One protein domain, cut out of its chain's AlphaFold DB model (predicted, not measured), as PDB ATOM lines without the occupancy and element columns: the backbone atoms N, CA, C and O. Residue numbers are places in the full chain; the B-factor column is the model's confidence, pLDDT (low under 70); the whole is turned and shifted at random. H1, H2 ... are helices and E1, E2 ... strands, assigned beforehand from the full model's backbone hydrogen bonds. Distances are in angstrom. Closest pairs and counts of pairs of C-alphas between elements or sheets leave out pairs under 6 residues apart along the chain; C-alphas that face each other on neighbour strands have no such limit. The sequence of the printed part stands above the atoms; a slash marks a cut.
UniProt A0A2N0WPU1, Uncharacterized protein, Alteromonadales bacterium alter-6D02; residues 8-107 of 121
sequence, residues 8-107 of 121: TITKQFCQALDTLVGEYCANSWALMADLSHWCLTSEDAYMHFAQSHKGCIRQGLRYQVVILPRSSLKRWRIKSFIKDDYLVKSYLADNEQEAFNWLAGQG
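What this domain is: This is residues 8 to 107 of the 121 residues of an uncharacterized protein of Alteromonadales bacterium alter-6D02 (UniProt A0A2N0WPU1). A small sheet of three parallel strands, E1, E2 and E3, has H4 packed along one face and H3 on the opposite face, over the edge strand E3. Two long helices, H1 and H2, lie side by side as a pair set off from the sheet, and H2 only grazes it with residues 53 to 57. The printed part has 100 residues, with four named helices and three named strands in the order H1 E1 H2 E2 H3 E3 H4; the sheet's order is E1 E2 E3, and the class is mixed, helices and strands. The whole is compact, with a radius of gyration of the C-alphas of 13.0 A and spans of 35 by 28 by 22 A.

Where its parts are: H1, residues 8 to 24, begins with C-alpha 8 at (19.385, -49.265, 27.439) and is 24.3 A long. E1 is residues 29 to 34, 17.0 A. H2, residues 43 to 58, is 24.0 A long, with C-alpha 43 at (23.886, -38.083, 25.163). E2 is residues 61 to 67, 17.1 A. H3 is residues 72 to 82, 15.0 A, and E3 is residues 89 to 93, 13.2 A. H4, residues 96 to 105, is 14.2 A long and ends with C-alpha 105 at (42.566, -55.235, 3.504).

How they stand to each other: E2 is the inner strand, between the edge strands E1 and E3. E1 and E2 are parallel at 17 degrees, with N 31 and O 63 2.9 A apart and N 65 and O 31 2.8 A apart, within hydrogen-bond range. E2 and E3 are parallel at 12 degrees, with N 66 and O 91 2.9 A apart. E1, H2, E2 and E2, H3, E3 are strand-helix-strand units, two parallel neighbour strands joined through a helix, each with a right-handed crossover. H4 has a height over the sheet of 8.7 A and runs along the strands, at 21 degrees to E2 on the local plane; its closest C-alphas to E2 are those of Val 65 and Ala 99, 6.0 A. H4 is over E2 and only just over E3, on which 3 of its 10 C-alphas fall. H3, on the opposite face, has a height of 9.5 A and runs along E3 at 15 degrees on the local plane; the closest C-alphas are those of Ile 82 and Ser 90, 6.9 A. H2 and H3 are close but not clearly touching, with the C-alphas of Ala 50 and Phe 81 6.6 A apart. H1 and H2 touch at a shallow tilt of 6 degrees, the same way, closest at the C-alphas of Cys 14 and Ser 52, 6.0 A. H1 is not on the sheet, and H1 and H4 are apart. Every O i to N i+4 pair is within hydrogen-bond range in H1 and H4; in H2 it is 10 of 12 and in H3 6 of 7.

The domain as a whole: The two C-alphas farthest apart, those of Thr 41 and Gly 107, are 35.8 A apart. The printed part has no cut and no long link. The mean pLDDT of the printed part is 83.6; residue 26, residues 41 to 43 and residues 83 to 85 are under 70.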
ATOM      1  N   THR A   8      19.523 -47.900  26.920       85.00
ATOM      2  CA  THR A   8      19.385 -49.265  27.439       85.00
ATOM      3  C   THR A   8      20.087 -50.255  26.520       85.00
ATOM      4  O   THR A   8      20.948 -51.009  26.976       85.00
ATOM      5  N   ILE A   9      19.794 -50.190  25.219       83.75
ATOM      6  CA  ILE A   9      20.423 -51.042  24.201       83.75
ATOM      7  C   ILE A   9      21.928 -50.771  24.144       83.75
ATOM      8  O   ILE A   9      22.725 -51.703  24.067       83.75
ATOM      9  N   THR A  10      22.340 -49.505  24.263       83.88
ATOM     10  CA  THR A  10      23.764 -49.144  24.302       83.88
ATOM     11  C   THR A  10      24.485 -49.799  25.482       83.88
ATOM     12  O   THR A  10      25.546 -50.391  25.298       83.88
ATOM     13  N   LYS A  11      23.915 -49.735  26.691       86.62
ATOM     14  CA  LYS A  11      24.507 -50.362  27.882       86.62
ATOM     15  C   LYS A  11      24.628 -51.875  27.724       86.62
ATOM     16  O   LYS A  11      25.682 -52.424  28.032       86.62
ATOM     17  N   GLN A  12      23.582 -52.526  27.213       86.62
ATOM     18  CA  GLN A  12      23.586 -53.968  26.958       86.62
ATOM     19  C   GLN A  12      24.657 -54.356  25.936       86.62
ATOM     20  O   GLN A  12      25.410 -55.299  26.165       86.62
ATOM     21  N   PHE A  13      24.772 -53.597  24.843       85.38
ATOM     22  CA  PHE A  13      25.815 -53.804  23.842       85.38
ATOM     23  C   PHE A  13      27.218 -53.671  24.446       85.38
ATOM     24  O   PHE A  13      28.043 -54.561  24.259       85.38
ATOM     25  N   CYS A  14      27.488 -52.602  25.202       86.56
ATOM     26  CA  CYS A  14      28.789 -52.398  25.845       86.56
ATOM     27  C   CYS A  14      29.124 -53.522  26.834       86.56
ATOM     28  O   CYS A  14      30.243 -54.018  26.826       86.56
ATOM     29  N   GLN A  15      28.159 -53.972  27.640       87.25
ATOM     30  CA  GLN A  15      28.365 -55.087  28.572       87.25
ATOM     31  C   GLN A  15      28.677 -56.402  27.850       87.25
ATOM     32  O   GLN A  15      29.583 -57.132  28.258       87.25
ATOM     33  N   ALA A  16      27.950 -56.700  26.770       86.25
ATOM     34  CA  ALA A  16      28.207 -57.882  25.954       86.25
ATOM     35  C   ALA A  16      29.595 -57.815  25.300       86.25
ATOM     36  O   ALA A  16      30.331 -58.799  25.320       86.25
ATOM     37  N   LEU A  17      29.975 -56.645  24.777       85.69
ATOM     38  CA  LEU A  17      31.295 -56.416  24.198       85.69
ATOM     39  C   LEU A  17      32.403 -56.606  25.239       85.69
ATOM     40  O   LEU A  17      33.343 -57.350  24.985       85.69
ATOM     41  N   ASP A  18      32.282 -55.986  26.413       85.44
ATOM     42  CA  ASP A  18      33.286 -56.083  27.476       85.44
ATOM     43  C   ASP A  18      33.469 -57.539  27.947       85.44
ATOM     44  O   ASP A  18      34.599 -57.976  28.167       85.44
ATOM     45  N   THR A  19      32.375 -58.309  28.025       85.88
ATOM     46  CA  THR A  19      32.403 -59.744  28.364       85.88
ATOM     47  C   THR A  19      33.133 -60.553  27.289       85.88
ATOM     48  O   THR A  19      34.063 -61.294  27.596       85.88
ATOM     49  N   LEU A  20      32.766 -60.369  26.016       84.00
ATOM     50  CA  LEU A  20      33.384 -61.089  24.898       84.00
ATOM     51  C   LEU A  20      34.878 -60.782  24.769       84.00
ATOM     52  O   LEU A  20      35.681 -61.681  24.526       84.00
ATOM     53  N   VAL A  21      35.264 -59.519  24.934       84.25
ATOM     54  CA  VAL A  21      36.667 -59.114  24.825       84.25
ATOM     55  C   VAL A  21      37.488 -59.712  25.967       84.25
ATOM     56  O   VAL A  21      38.567 -60.240  25.707       84.25
ATOM     57  N   GLY A  22      36.962 -59.703  27.196       75.62
ATOM     58  CA  GLY A  22      37.648 -60.285  28.352       75.62
ATOM     59  C   GLY A  22      37.848 -61.801  28.256       75.62
ATOM     60  O   GLY A  22      38.847 -62.316  28.754       75.62
ATOM     61  N   GLU A  23      36.925 -62.510  27.604       75.31
ATOM     62  CA  GLU A  23      36.972 -63.971  27.478       75.31
ATOM     63  C   GLU A  23      37.754 -64.463  26.250       75.31
ATOM     64  O   GLU A  23      38.469 -65.461  26.341       75.31
ATOM     65  N   TYR A  24      37.632 -63.788  25.101       72.00
ATOM     66  CA  TYR A  24      38.056 -64.351  23.809       72.00
ATOM     67  C   TYR A  24      39.150 -63.556  23.093       72.00
ATOM     68  O   TYR A  24      39.773 -64.075  22.162       72.00
ATOM     69  N   CYS A  25      39.410 -62.309  23.488       75.38
ATOM     70  CA  CYS A  25      40.371 -61.463  22.789       75.38
ATOM     71  C   CYS A  25      41.738 -61.483  23.482       75.38
ATOM     72  O   CYS A  25      42.052 -60.641  24.318       75.38
ATOM     73  N   ALA A  26      42.596 -62.421  23.074       63.56
ATOM     74  CA  ALA A  26      44.036 -62.323  23.294       63.56
ATOM     75  C   ALA A  26      44.716 -61.751  22.033       63.56
ATOM     76  O   ALA A  26      44.396 -62.166  20.920       63.56
ATOM     77  N   ASN A  27      45.704 -60.864  22.199       72.00
ATOM     78  CA  ASN A  27      46.476 -60.208  21.121       72.00
ATOM     79  C   ASN A  27      45.735 -59.082  20.361       72.00
ATOM     80  O   ASN A  27      44.786 -58.489  20.860       72.00
ATOM     81  N   SER A  28      46.240 -58.724  19.171       83.56
ATOM     82  CA  SER A  28      45.688 -57.687  18.289       83.56
ATOM     83  C   SER A  28      44.415 -58.170  17.592       83.56
ATOM     84  O   SER A  28      44.475 -59.119  16.813       83.56
ATOM     85  N   TRP A  29      43.295 -57.472  17.786       89.25
ATOM     86  CA  TRP A  29      42.001 -57.819  17.182       89.25
ATOM     87  C   TRP A  29      41.302 -56.617  16.528       89.25
ATOM     88  O   TRP A  29      41.766 -55.471  16.622       89.25
ATOM     89  N   ALA A  30      40.203 -56.902  15.821       90.31
ATOM     90  CA  ALA A  30      39.386 -55.913  15.131       90.31
ATOM     91  C   ALA A  30      37.919 -55.952  15.562       90.31
ATOM     92  O   ALA A  30      37.355 -57.029  15.747       90.31
ATOM     93  N   LEU A  31      37.293 -54.778  15.634       90.06
ATOM     94  CA  LEU A  31      35.866 -54.619  15.903       90.06
ATOM     95  C   LEU A  31      35.133 -54.150  14.645       90.06
ATOM     96  O   LEU A  31      35.507 -53.142  14.047       90.06
ATOM     97  N   MET A  32      34.045 -54.830  14.298       91.25
ATOM     98  CA  MET A  32      33.028 -54.318  13.383       91.25
ATOM     99  C   MET A  32      31.768 -54.002  14.184       91.25
ATOM    100  O   MET A  32      31.248 -54.878  14.870       91.25
ATOM    101  N   ALA A  33      31.285 -52.764  14.109       88.12
ATOM    102  CA  ALA A  33      30.077 -52.332  14.808       88.12
ATOM    103  C   ALA A  33      29.100 -51.653  13.843       88.12
ATOM    104  O   ALA A  33      29.474 -50.726  13.124       88.12
ATOM    105  N   ASP A  34      27.840 -52.082  13.854       88.12
ATOM    106  CA  ASP A  34      26.774 -51.429  13.098       88.12
ATOM    107  C   ASP A  34      26.004 -50.452  13.990       88.12
ATOM    108  O   ASP A  34      25.309 -50.850  14.923       88.12
ATOM    109  N   LEU A  35      26.133 -49.157  13.690       85.00
ATOM    110  CA  LEU A  35      25.451 -48.075  14.401       85.00
ATOM    111  C   LEU A  35      24.394 -47.386  13.523       85.00
ATOM    112  O   LEU A  35      23.956 -46.267  13.822       85.00
ATOM    113  N   SER A  36      23.940 -48.044  12.452       83.38
ATOM    114  CA  SER A  36      22.925 -47.526  11.526       83.38
ATOM    115  C   SER A  36      21.674 -47.041  12.254       83.38
ATOM    116  O   SER A  36      21.160 -45.949  11.980       83.38
ATOM    117  N   HIS A  37      21.240 -47.803  13.257       82.38
ATOM    118  CA  HIS A  37      20.027 -47.550  14.029       82.38
ATOM    119  C   HIS A  37      20.260 -46.775  15.334       82.38
ATOM    120  O   HIS A  37      19.319 -46.592  16.101       82.38
ATOM    121  N   TRP A  38      21.471 -46.268  15.589       78.81
ATOM    122  CA  TRP A  38      21.755 -45.534  16.825       78.81
ATOM    123  C   TRP A  38      21.025 -44.184  16.900       78.81
ATOM    124  O   TRP A  38      21.081 -43.396  15.947       78.81
ATOM    125  N   CYS A  39      20.345 -43.908  18.016       76.69
ATOM    126  CA  CYS A  39      19.626 -42.655  18.241       76.69
ATOM    127  C   CYS A  39      20.555 -41.575  18.811       76.69
ATOM    128  O   CYS A  39      21.078 -41.693  19.915       76.69
ATOM    129  N   LEU A  40      20.694 -40.467  18.081       70.06
ATOM    130  CA  LEU A  40      21.568 -39.345  18.452       70.06
ATOM    131  C   LEU A  40      21.144 -38.582  19.714       70.06
ATOM    132  O   LEU A  40      21.943 -37.824  20.252       70.06
ATOM    133  N   THR A  41      19.901 -38.749  20.167       67.69
ATOM    134  CA  THR A  41      19.334 -38.038  21.324       67.69
ATOM    135  C   THR A  41      19.817 -38.577  22.670       67.69
ATOM    136  O   THR A  41      19.556 -37.961  23.696       67.69
ATOM    137  N   SER A  42      20.524 -39.710  22.691       66.88
ATOM    138  CA  SER A  42      21.022 -40.319  23.926       66.88
ATOM    139  C   SER A  42      22.442 -39.839  24.229       66.88
ATOM    140  O   SER A  42      23.413 -40.546  23.970       66.88
ATOM    141  N   GLU A  43      22.579 -38.626  24.764       67.88
ATOM    142  CA  GLU A  43      23.886 -38.083  25.163       67.88
ATOM    143  C   GLU A  43      24.589 -38.973  26.199       67.88
ATOM    144  O   GLU A  43      25.777 -39.241  26.066       67.88
ATOM    145  N   ASP A  44      23.852 -39.564  27.136       75.62
ATOM    146  CA  ASP A  44      24.420 -40.502  28.111       75.62
ATOM    147  C   ASP A  44      24.965 -41.787  27.463       75.62
ATOM    148  O   ASP A  44      25.927 -42.385  27.948       75.62
ATOM    149  N   ALA A  45      24.398 -42.207  26.324       76.25
ATOM    150  CA  ALA A  45      24.853 -43.396  25.602       76.25
ATOM    151  C   ALA A  45      26.271 -43.202  25.043       76.25
ATOM    152  O   ALA A  45      27.048 -44.152  24.953       76.25
ATOM    153  N   TYR A  46      26.635 -41.957  24.729       77.06
ATOM    154  CA  TYR A  46      27.971 -41.614  24.256       77.06
ATOM    155  C   TYR A  46      29.060 -41.959  25.281       77.06
ATOM    156  O   TYR A  46      30.088 -42.525  24.911       77.06
ATOM    157  N   MET A  47      28.832 -41.674  26.568       80.00
ATOM    158  CA  MET A  47      29.828 -41.931  27.616       80.00
ATOM    159  C   MET A  47      30.125 -43.425  27.772       80.00
ATOM    160  O   MET A  47      31.279 -43.810  27.965       80.00
ATOM    161  N   HIS A  48      29.109 -44.273  27.607       82.62
ATOM    162  CA  HIS A  48      29.267 -45.725  27.653       82.62
ATOM    163  C   HIS A  48      30.092 -46.261  26.478       82.62
ATOM    164  O   HIS A  48      31.024 -47.035  26.701       82.62
ATOM    165  N   PHE A  49      29.832 -45.791  25.252       80.19
ATOM    166  CA  PHE A  49      30.658 -46.151  24.095       80.19
ATOM    167  C   PHE A  49      32.112 -45.702  24.266       80.19
ATOM    168  O   PHE A  49      33.031 -46.489  24.038       80.19
ATOM    169  N   ALA A  50      32.327 -44.463  24.723       81.00
ATOM    170  CA  ALA A  50      33.659 -43.919  24.973       81.00
ATOM    171  C   ALA A  50      34.446 -44.752  25.998       81.00
ATOM    172  O   ALA A  50      35.631 -45.033  25.800       81.00
ATOM    173  N   GLN A  51      33.791 -45.166  27.083       84.25
ATOM    174  CA  GLN A  51      34.412 -45.977  28.125       84.25
ATOM    175  C   GLN A  51      34.719 -47.401  27.649       84.25
ATOM    176  O   GLN A  51      35.852 -47.855  27.823       84.25
ATOM    177  N   SER A  52      33.750 -48.080  27.028       85.38
ATOM    178  CA  SER A  52      33.928 -49.454  26.540       85.38
ATOM    179  C   SER A  52      35.031 -49.521  25.481       85.38
ATOM    180  O   SER A  52      35.935 -50.346  25.580       85.38
ATOM    181  N   HIS A  53      35.098 -48.552  24.562       85.81
ATOM    182  CA  HIS A  53      36.176 -48.477  23.572       85.81
ATOM    183  C   HIS A  53      37.570 -48.371  24.184       85.81
ATOM    184  O   HIS A  53      38.471 -49.105  23.787       85.81
ATOM    185  N   LYS A  54      37.757 -47.505  25.189       86.81
ATOM    186  CA  LYS A  54      39.030 -47.425  25.920       86.81
ATOM    187  C   LYS A  54      39.377 -48.767  26.572       86.81
ATOM    188  O   LYS A  54      40.547 -49.146  26.599       86.81
ATOM    189  N   GLY A  55      38.372 -49.489  27.072       86.69
ATOM    190  CA  GLY A  55      38.508 -50.865  27.550       86.69
ATOM    191  C   GLY A  55      39.000 -51.813  26.455       86.69
ATOM    192  O   GLY A  55      39.992 -52.511  26.657       86.69
ATOM    193  N   CYS A  56      38.380 -51.782  25.276       87.88
ATOM    194  CA  CYS A  56      38.783 -52.585  24.122       87.88
ATOM    195  C   CYS A  56      40.228 -52.296  23.681       87.88
ATOM    196  O   CYS A  56      40.981 -53.226  23.399       87.88
ATOM    197  N   ILE A  57      40.651 -51.028  23.666       88.00
ATOM    198  CA  ILE A  57      42.023 -50.622  23.299       88.00
ATOM    199  C   ILE A  57      43.058 -51.207  24.255       88.00
ATOM    200  O   ILE A  57      44.069 -51.766  23.811       88.00
ATOM    201  N   ARG A  58      42.791 -51.117  25.564       87.19
ATOM    202  CA  ARG A  58      43.644 -51.718  26.603       87.19
ATOM    203  C   ARG A  58      43.749 -53.233  26.444       87.19
ATOM    204  O   ARG A  58      44.795 -53.795  26.739       87.19
ATOM    205  N   GLN A  59      42.699 -53.860  25.924       87.62
ATOM    206  CA  GLN A  59      42.620 -55.292  25.642       87.62
ATOM    207  C   GLN A  59      43.042 -55.656  24.207       87.62
ATOM    208  O   GLN A  59      42.722 -56.732  23.716       87.62
ATOM    209  N   GLY A  60      43.763 -54.776  23.502       88.44
ATOM    210  CA  GLY A  60      44.404 -55.126  22.231       88.44
ATOM    211  C   GLY A  60      43.614 -54.799  20.963       88.44
ATOM    212  O   GLY A  60      44.024 -55.225  19.884       88.44
ATOM    213  N   LEU A  61      42.539 -54.006  21.036       90.81
ATOM    214  CA  LEU A  61      41.885 -53.483  19.831       90.81
ATOM    215  C   LEU A  61      42.889 -52.649  19.019       90.81
ATOM    216  O   LEU A  61      43.551 -51.755  19.559       90.81
ATOM    217  N   ARG A  62      43.023 -52.948  17.722       91.62
ATOM    218  CA  ARG A  62      43.915 -52.217  16.795       91.62
ATOM    219  C   ARG A  62      43.227 -51.739  15.527       91.62
ATOM    220  O   ARG A  62      43.727 -50.818  14.881       91.62
ATOM    221  N   TYR A  63      42.089 -52.333  15.186       92.00
ATOM    222  CA  TYR A  63      41.328 -51.986  13.995       92.00
ATOM    223  C   TYR A  63      39.847 -51.878  14.331       92.00
ATOM    224  O   TYR A  63      39.295 -52.754  14.989       92.00
ATOM    225  N   GLN A  64      39.188 -50.830  13.864       91.81
ATOM    226  CA  GLN A  64      37.757 -50.650  14.065       91.81
ATOM    227  C   GLN A  64      37.098 -50.234  12.759       91.81
ATOM    228  O   GLN A  64      37.565 -49.335  12.066       91.81
ATOM    229  N   VAL A  65      35.967 -50.845  12.441       91.69
ATOM    230  CA  VAL A  65      35.091 -50.356  11.386       91.69
ATOM    231  C   VAL A  65      33.687 -50.156  11.927       91.69
ATOM    232  O   VAL A  65      33.135 -51.017  12.612       91.69
ATOM    233  N   VAL A  66      33.124 -48.987  11.641       89.75
ATOM    234  CA  VAL A  66      31.784 -48.611  12.080       89.75
ATOM    235  C   VAL A  66      30.903 -48.381  10.861       89.75
ATOM    236  O   VAL A  66      31.223 -47.546  10.013       89.75
ATOM    237  N   ILE A  67      29.793 -49.110  10.783       90.19
ATOM    238  CA  ILE A  67      28.805 -48.979   9.711       90.19
ATOM    239  C   ILE A  67      27.819 -47.876  10.100       90.19
ATOM    240  O   ILE A  67      27.137 -47.954  11.123       90.19
ATOM    241  N   LEU A  68      27.791 -46.813   9.293       85.06
ATOM    242  CA  LEU A  68      27.002 -45.598   9.505       85.06
ATOM    243  C   LEU A  68      26.475 -45.071   8.157       85.06
ATOM    244  O   LEU A  68      27.131 -44.234   7.517       85.06
ATOM    245  N   PRO A  69      25.268 -45.485   7.735       72.50
ATOM    246  CA  PRO A  69      24.691 -45.077   6.469       72.50
ATOM    247  C   PRO A  69      24.373 -43.579   6.493       72.50
ATOM    248  O   PRO A  69      23.548 -43.120   7.286       72.50
ATOM    249  N   ARG A  70      25.055 -42.822   5.621       74.19
ATOM    250  CA  ARG A  70      24.722 -41.477   5.088       74.19
ATOM    251  C   ARG A  70      24.227 -40.370   6.042       74.19
ATOM    252  O   ARG A  70      23.794 -39.321   5.576       74.19
ATOM    253  N   SER A  71      24.338 -40.520   7.359       81.69
ATOM    254  CA  SER A  71      24.037 -39.446   8.311       81.69
ATOM    255  C   SER A  71      25.298 -38.651   8.640       81.69
ATOM    256  O   SER A  71      26.130 -39.086   9.440       81.69
ATOM    257  N   SER A  72      25.432 -37.459   8.053       83.12
ATOM    258  CA  SER A  72      26.551 -36.546   8.333       83.12
ATOM    259  C   SER A  72      26.665 -36.200   9.819       83.12
ATOM    260  O   SER A  72      27.775 -36.132  10.343       83.12
ATOM    261  N   LEU A  73      25.533 -36.059  10.517       82.31
ATOM    262  CA  LEU A  73      25.501 -35.751  11.948       82.31
ATOM    263  C   LEU A  73      26.016 -36.920  12.803       82.31
ATOM    264  O   LEU A  73      26.865 -36.711  13.669       82.31
ATOM    265  N   LYS A  74      25.579 -38.161  12.524       81.31
ATOM    266  CA  LYS A  74      26.121 -39.346  13.214       81.31
ATOM    267  C   LYS A  74      27.605 -39.522  12.931       81.31
ATOM    268  O   LYS A  74      28.379 -39.753  13.851       81.31
ATOM    269  N   ARG A  75      28.020 -39.348  11.673       84.31
ATOM    270  CA  ARG A  75      29.432 -39.421  11.283       84.31
ATOM    271  C   ARG A  75      30.269 -38.368  12.005       84.31
ATOM    272  O   ARG A  75      31.352 -38.701  12.465       84.31
ATOM    273  N   TRP A  76      29.786 -37.134  12.141       83.62
ATOM    274  CA  TRP A  76      30.478 -36.095  12.907       83.62
ATOM    275  C   TRP A  76      30.644 -36.493  14.382       83.62
ATOM    276  O   TRP A  76      31.770 -36.484  14.877       83.62
ATOM    277  N   ARG A  77      29.567 -36.949  15.041       80.69
ATOM    278  CA  ARG A  77      29.588 -37.337  16.467       80.69
ATOM    279  C   ARG A  77      30.392 -38.614  16.752       80.69
ATOM    280  O   ARG A  77      30.966 -38.754  17.824       80.69
ATOM    281  N   ILE A  78      30.461 -39.546  15.804       79.94
ATOM    282  CA  ILE A  78      31.285 -40.756  15.935       79.94
ATOM    283  C   ILE A  78      32.753 -40.453  15.625       79.94
ATOM    284  O   ILE A  78      33.638 -40.957  16.310       79.94
ATOM    285  N   LYS A  79      33.046 -39.578  14.652       80.88
ATOM    286  CA  LYS A  79      34.428 -39.164  14.363       80.88
ATOM    287  C   LYS A  79      35.112 -38.538  15.570       80.88
ATOM    288  O   LYS A  79      36.293 -38.800  15.748       80.88
ATOM    289  N   SER A  80      34.406 -37.748  16.380       76.56
ATOM    290  CA  SER A  80      34.976 -37.182  17.610       76.56
ATOM    291  C   SER A  80      35.358 -38.246  18.641       76.56
ATOM    292  O   SER A  80      36.254 -38.014  19.429       76.56
ATOM    293  N   PHE A  81      34.726 -39.420  18.615       71.88
ATOM    294  CA  PHE A  81      35.061 -40.538  19.500       71.88
ATOM    295  C   PHE A  81      36.243 -41.367  18.973       71.88
ATOM    296  O   PHE A  81      37.116 -41.774  19.734       71.88
ATOM    297  N   ILE A  82      36.274 -41.601  17.661       72.06
ATOM    298  CA  ILE A  82      37.276 -42.454  17.014       72.06
ATOM    299  C   ILE A  82      38.631 -41.746  16.851       72.06
ATOM    300  O   ILE A  82      39.674 -42.392  16.872       72.06
ATOM    301  N   LYS A  83      38.633 -40.424  16.631       66.38
ATOM    302  CA  LYS A  83      39.847 -39.682  16.248       66.38
ATOM    303  C   LYS A  83      40.897 -39.545  17.345       66.38
ATOM    304  O   LYS A  83      42.045 -39.276  17.004       66.38
ATOM    305  N   ASP A  84      40.517 -39.692  18.607       62.22
ATOM    306  CA  ASP A  84      41.393 -39.321  19.720       62.22
ATOM    307  C   ASP A  84      42.443 -40.389  20.059       62.22
ATOM    308  O   ASP A  84      43.310 -40.137  20.895       62.22
ATOM    309  N   ASP A  85      42.418 -41.558  19.409       68.12
ATOM    310  CA  ASP A  85      43.312 -42.663  19.753       68.12
ATOM    311  C   ASP A  85      44.105 -43.189  18.543       68.12
ATOM    312  O   ASP A  85      43.627 -43.984  17.733       68.12
ATOM    313  N   TYR A  86      45.365 -42.753  18.429       76.75
ATOM    314  CA  TYR A  86      46.293 -43.154  17.360       76.75
ATOM    315  C   TYR A  86      46.631 -44.654  17.366       76.75
ATOM    316  O   TYR A  86      47.226 -45.158  16.412       76.75
ATOM    317  N   LEU A  87      46.272 -45.368  18.437       84.81
ATOM    318  CA  LEU A  87      46.507 -46.801  18.583       84.81
ATOM    319  C   LEU A  87      45.529 -47.655  17.765       84.81
ATOM    320  O   LEU A  87      45.820 -48.830  17.520       84.81
ATOM    321  N   VAL A  88      44.396 -47.087  17.331       89.50
ATOM    322  CA  VAL A  88      43.357 -47.802  16.579       89.50
ATOM    323  C   VAL A  88      43.194 -47.208  15.188       89.50
ATOM    324  O   VAL A  88      42.762 -46.070  15.003       89.50
ATOM    325  N   LYS A  89      43.470 -48.020  14.168       91.31
ATOM    326  CA  LYS A  89      43.110 -47.682  12.791       91.31
ATOM    327  C   LYS A  89      41.613 -47.845  12.627       91.31
ATOM    328  O   LYS A  89      41.085 -48.925  12.870       91.31
ATOM    329  N   SER A  90      40.945 -46.794  12.175       90.44
ATOM    330  CA  SER A  90      39.489 -46.779  12.167       90.44
ATOM    331  C   SER A  90      38.898 -46.363  10.830       90.44
ATOM    332  O   SER A  90      39.438 -45.490  10.147       90.44
ATOM    333  N   TYR A  91      37.765 -46.965  10.474       91.00
ATOM    334  CA  TYR A  91      37.069 -46.731   9.215       91.00
ATOM    335  C   TYR A  91      35.565 -46.551   9.411       91.00
ATOM    336  O   TYR A  91      34.949 -47.205  10.251       91.00
ATOM    337  N   LEU A  92      34.966 -45.656   8.624       90.38
ATOM    338  CA  LEU A  92      33.522 -45.429   8.614       90.38
ATOM    339  C   LEU A  92      32.949 -45.931   7.295       90.38
ATOM    340  O   LEU A  92      33.092 -45.257   6.273       90.38
ATOM    341  N   ALA A  93      32.299 -47.086   7.342       91.19
ATOM    342  CA  ALA A  93      31.692 -47.724   6.186       91.19
ATOM    343  C   ALA A  93      30.239 -47.262   6.000       91.19
ATOM    344  O   ALA A  93      29.524 -46.990   6.970       91.19
ATOM    345  N   ASP A  94      29.778 -47.192   4.754       90.25
ATOM    346  CA  ASP A  94      28.366 -46.966   4.435       90.25
ATOM    347  C   ASP A  94      27.525 -48.241   4.543       90.25
ATOM    348  O   ASP A  94      26.305 -48.159   4.689       90.25
ATOM    349  N   ASN A  95      28.159 -49.409   4.448       90.25
ATOM    350  CA  ASN A  95      27.501 -50.709   4.494       90.25
ATOM    351  C   ASN A  95      28.459 -51.815   4.964       90.25
ATOM    352  O   ASN A  95      29.671 -51.628   5.066       90.25
ATOM    353  N   GLU A  96      27.891 -52.988   5.225       90.62
ATOM    354  CA  GLU A  96      28.613 -54.166   5.706       90.62
ATOM    355  C   GLU A  96      29.656 -54.685   4.704       90.62
ATOM    356  O   GLU A  96      30.775 -55.023   5.085       90.62
ATOM    357  N   GLN A  97      29.342 -54.675   3.404       90.94
ATOM    358  CA  GLN A  97      30.263 -55.140   2.363       90.94
ATOM    359  C   GLN A  97      31.556 -54.318   2.337       90.94
ATOM    360  O   GLN A  97      32.657 -54.857   2.216       90.94
ATOM    361  N   GLU A  98      31.425 -53.001   2.453       91.81
ATOM    362  CA  GLU A  98      32.548 -52.079   2.533       91.81
ATOM    363  C   GLU A  98      33.356 -52.291   3.820       91.81
ATOM    364  O   GLU A  98      34.588 -52.303   3.777       91.81
ATOM    365  N   ALA A  99      32.674 -52.537   4.943       91.75
ATOM    366  CA  ALA A  99      33.322 -52.834   6.214       91.75
ATOM    367  C   ALA A  99      34.166 -54.115   6.149       91.75
ATOM    368  O   ALA A  99      35.336 -54.109   6.545       91.75
ATOM    369  N   PHE A 100      33.617 -55.186   5.570       91.69
ATOM    370  CA  PHE A 100      34.346 -56.433   5.354       91.69
ATOM    371  C   PHE A 100      35.535 -56.263   4.419       91.69
ATOM    372  O   PHE A 100      36.615 -56.770   4.713       91.69
ATOM    373  N   ASN A 101      35.362 -55.541   3.309       92.75
ATOM    374  CA  ASN A 101      36.449 -55.293   2.365       92.75
ATOM    375  C   ASN A 101      37.602 -54.534   3.032       92.75
ATOM    376  O   ASN A 101      38.768 -54.873   2.820       92.75
ATOM    377  N   TRP A 102      37.286 -53.542   3.868       93.62
ATOM    378  CA  TRP A 102      38.299 -52.796   4.605       93.62
ATOM    379  C   TRP A 102      39.055 -53.686   5.597       93.62
ATOM    380  O   TRP A 102      40.286 -53.693   5.579       93.62
ATOM    381  N   LEU A 103      38.343 -54.484   6.404       91.56
ATOM    382  CA  LEU A 103      38.951 -55.422   7.357       91.56
ATOM    383  C   LEU A 103      39.811 -56.488   6.668       91.56
ATOM    384  O   LEU A 103      40.920 -56.768   7.127       91.56
ATOM    385  N   ALA A 104      39.344 -57.028   5.541       91.12
ATOM    386  CA  ALA A 104      40.121 -57.950   4.717       91.12
ATOM    387  C   ALA A 104      41.428 -57.305   4.233       91.12
ATOM    388  O   ALA A 104      42.486 -57.928   4.302       91.12
ATOM    389  N   GLY A 105      41.380 -56.026   3.840       91.12
ATOM    390  CA  GLY A 105      42.566 -55.235   3.504       91.12
ATOM    391  C   GLY A 105      43.532 -55.001   4.676       91.12
ATOM    392  O   GLY A 105      44.700 -54.709   4.439       91.12
ATOM    393  N   GLN A 106      43.083 -55.152   5.927       90.75
ATOM    394  CA  GLN A 106      43.936 -55.099   7.125       90.75
ATOM    395  C   GLN A 106      44.473 -56.481   7.550       90.75
ATOM    396  O   GLN A 106      45.135 -56.586   8.580       90.75
ATOM    397  N   GLY A 107      44.200 -57.539   6.776       89.69
ATOM    398  CA  GLY A 107      44.660 -58.903   7.056       89.69
ATOM    399  C   GLY A 107      43.698 -59.753   7.891       89.69
ATOM    400  O   GLY A 107      44.054 -60.871   8.259       89.69
TER     401      GLY A 107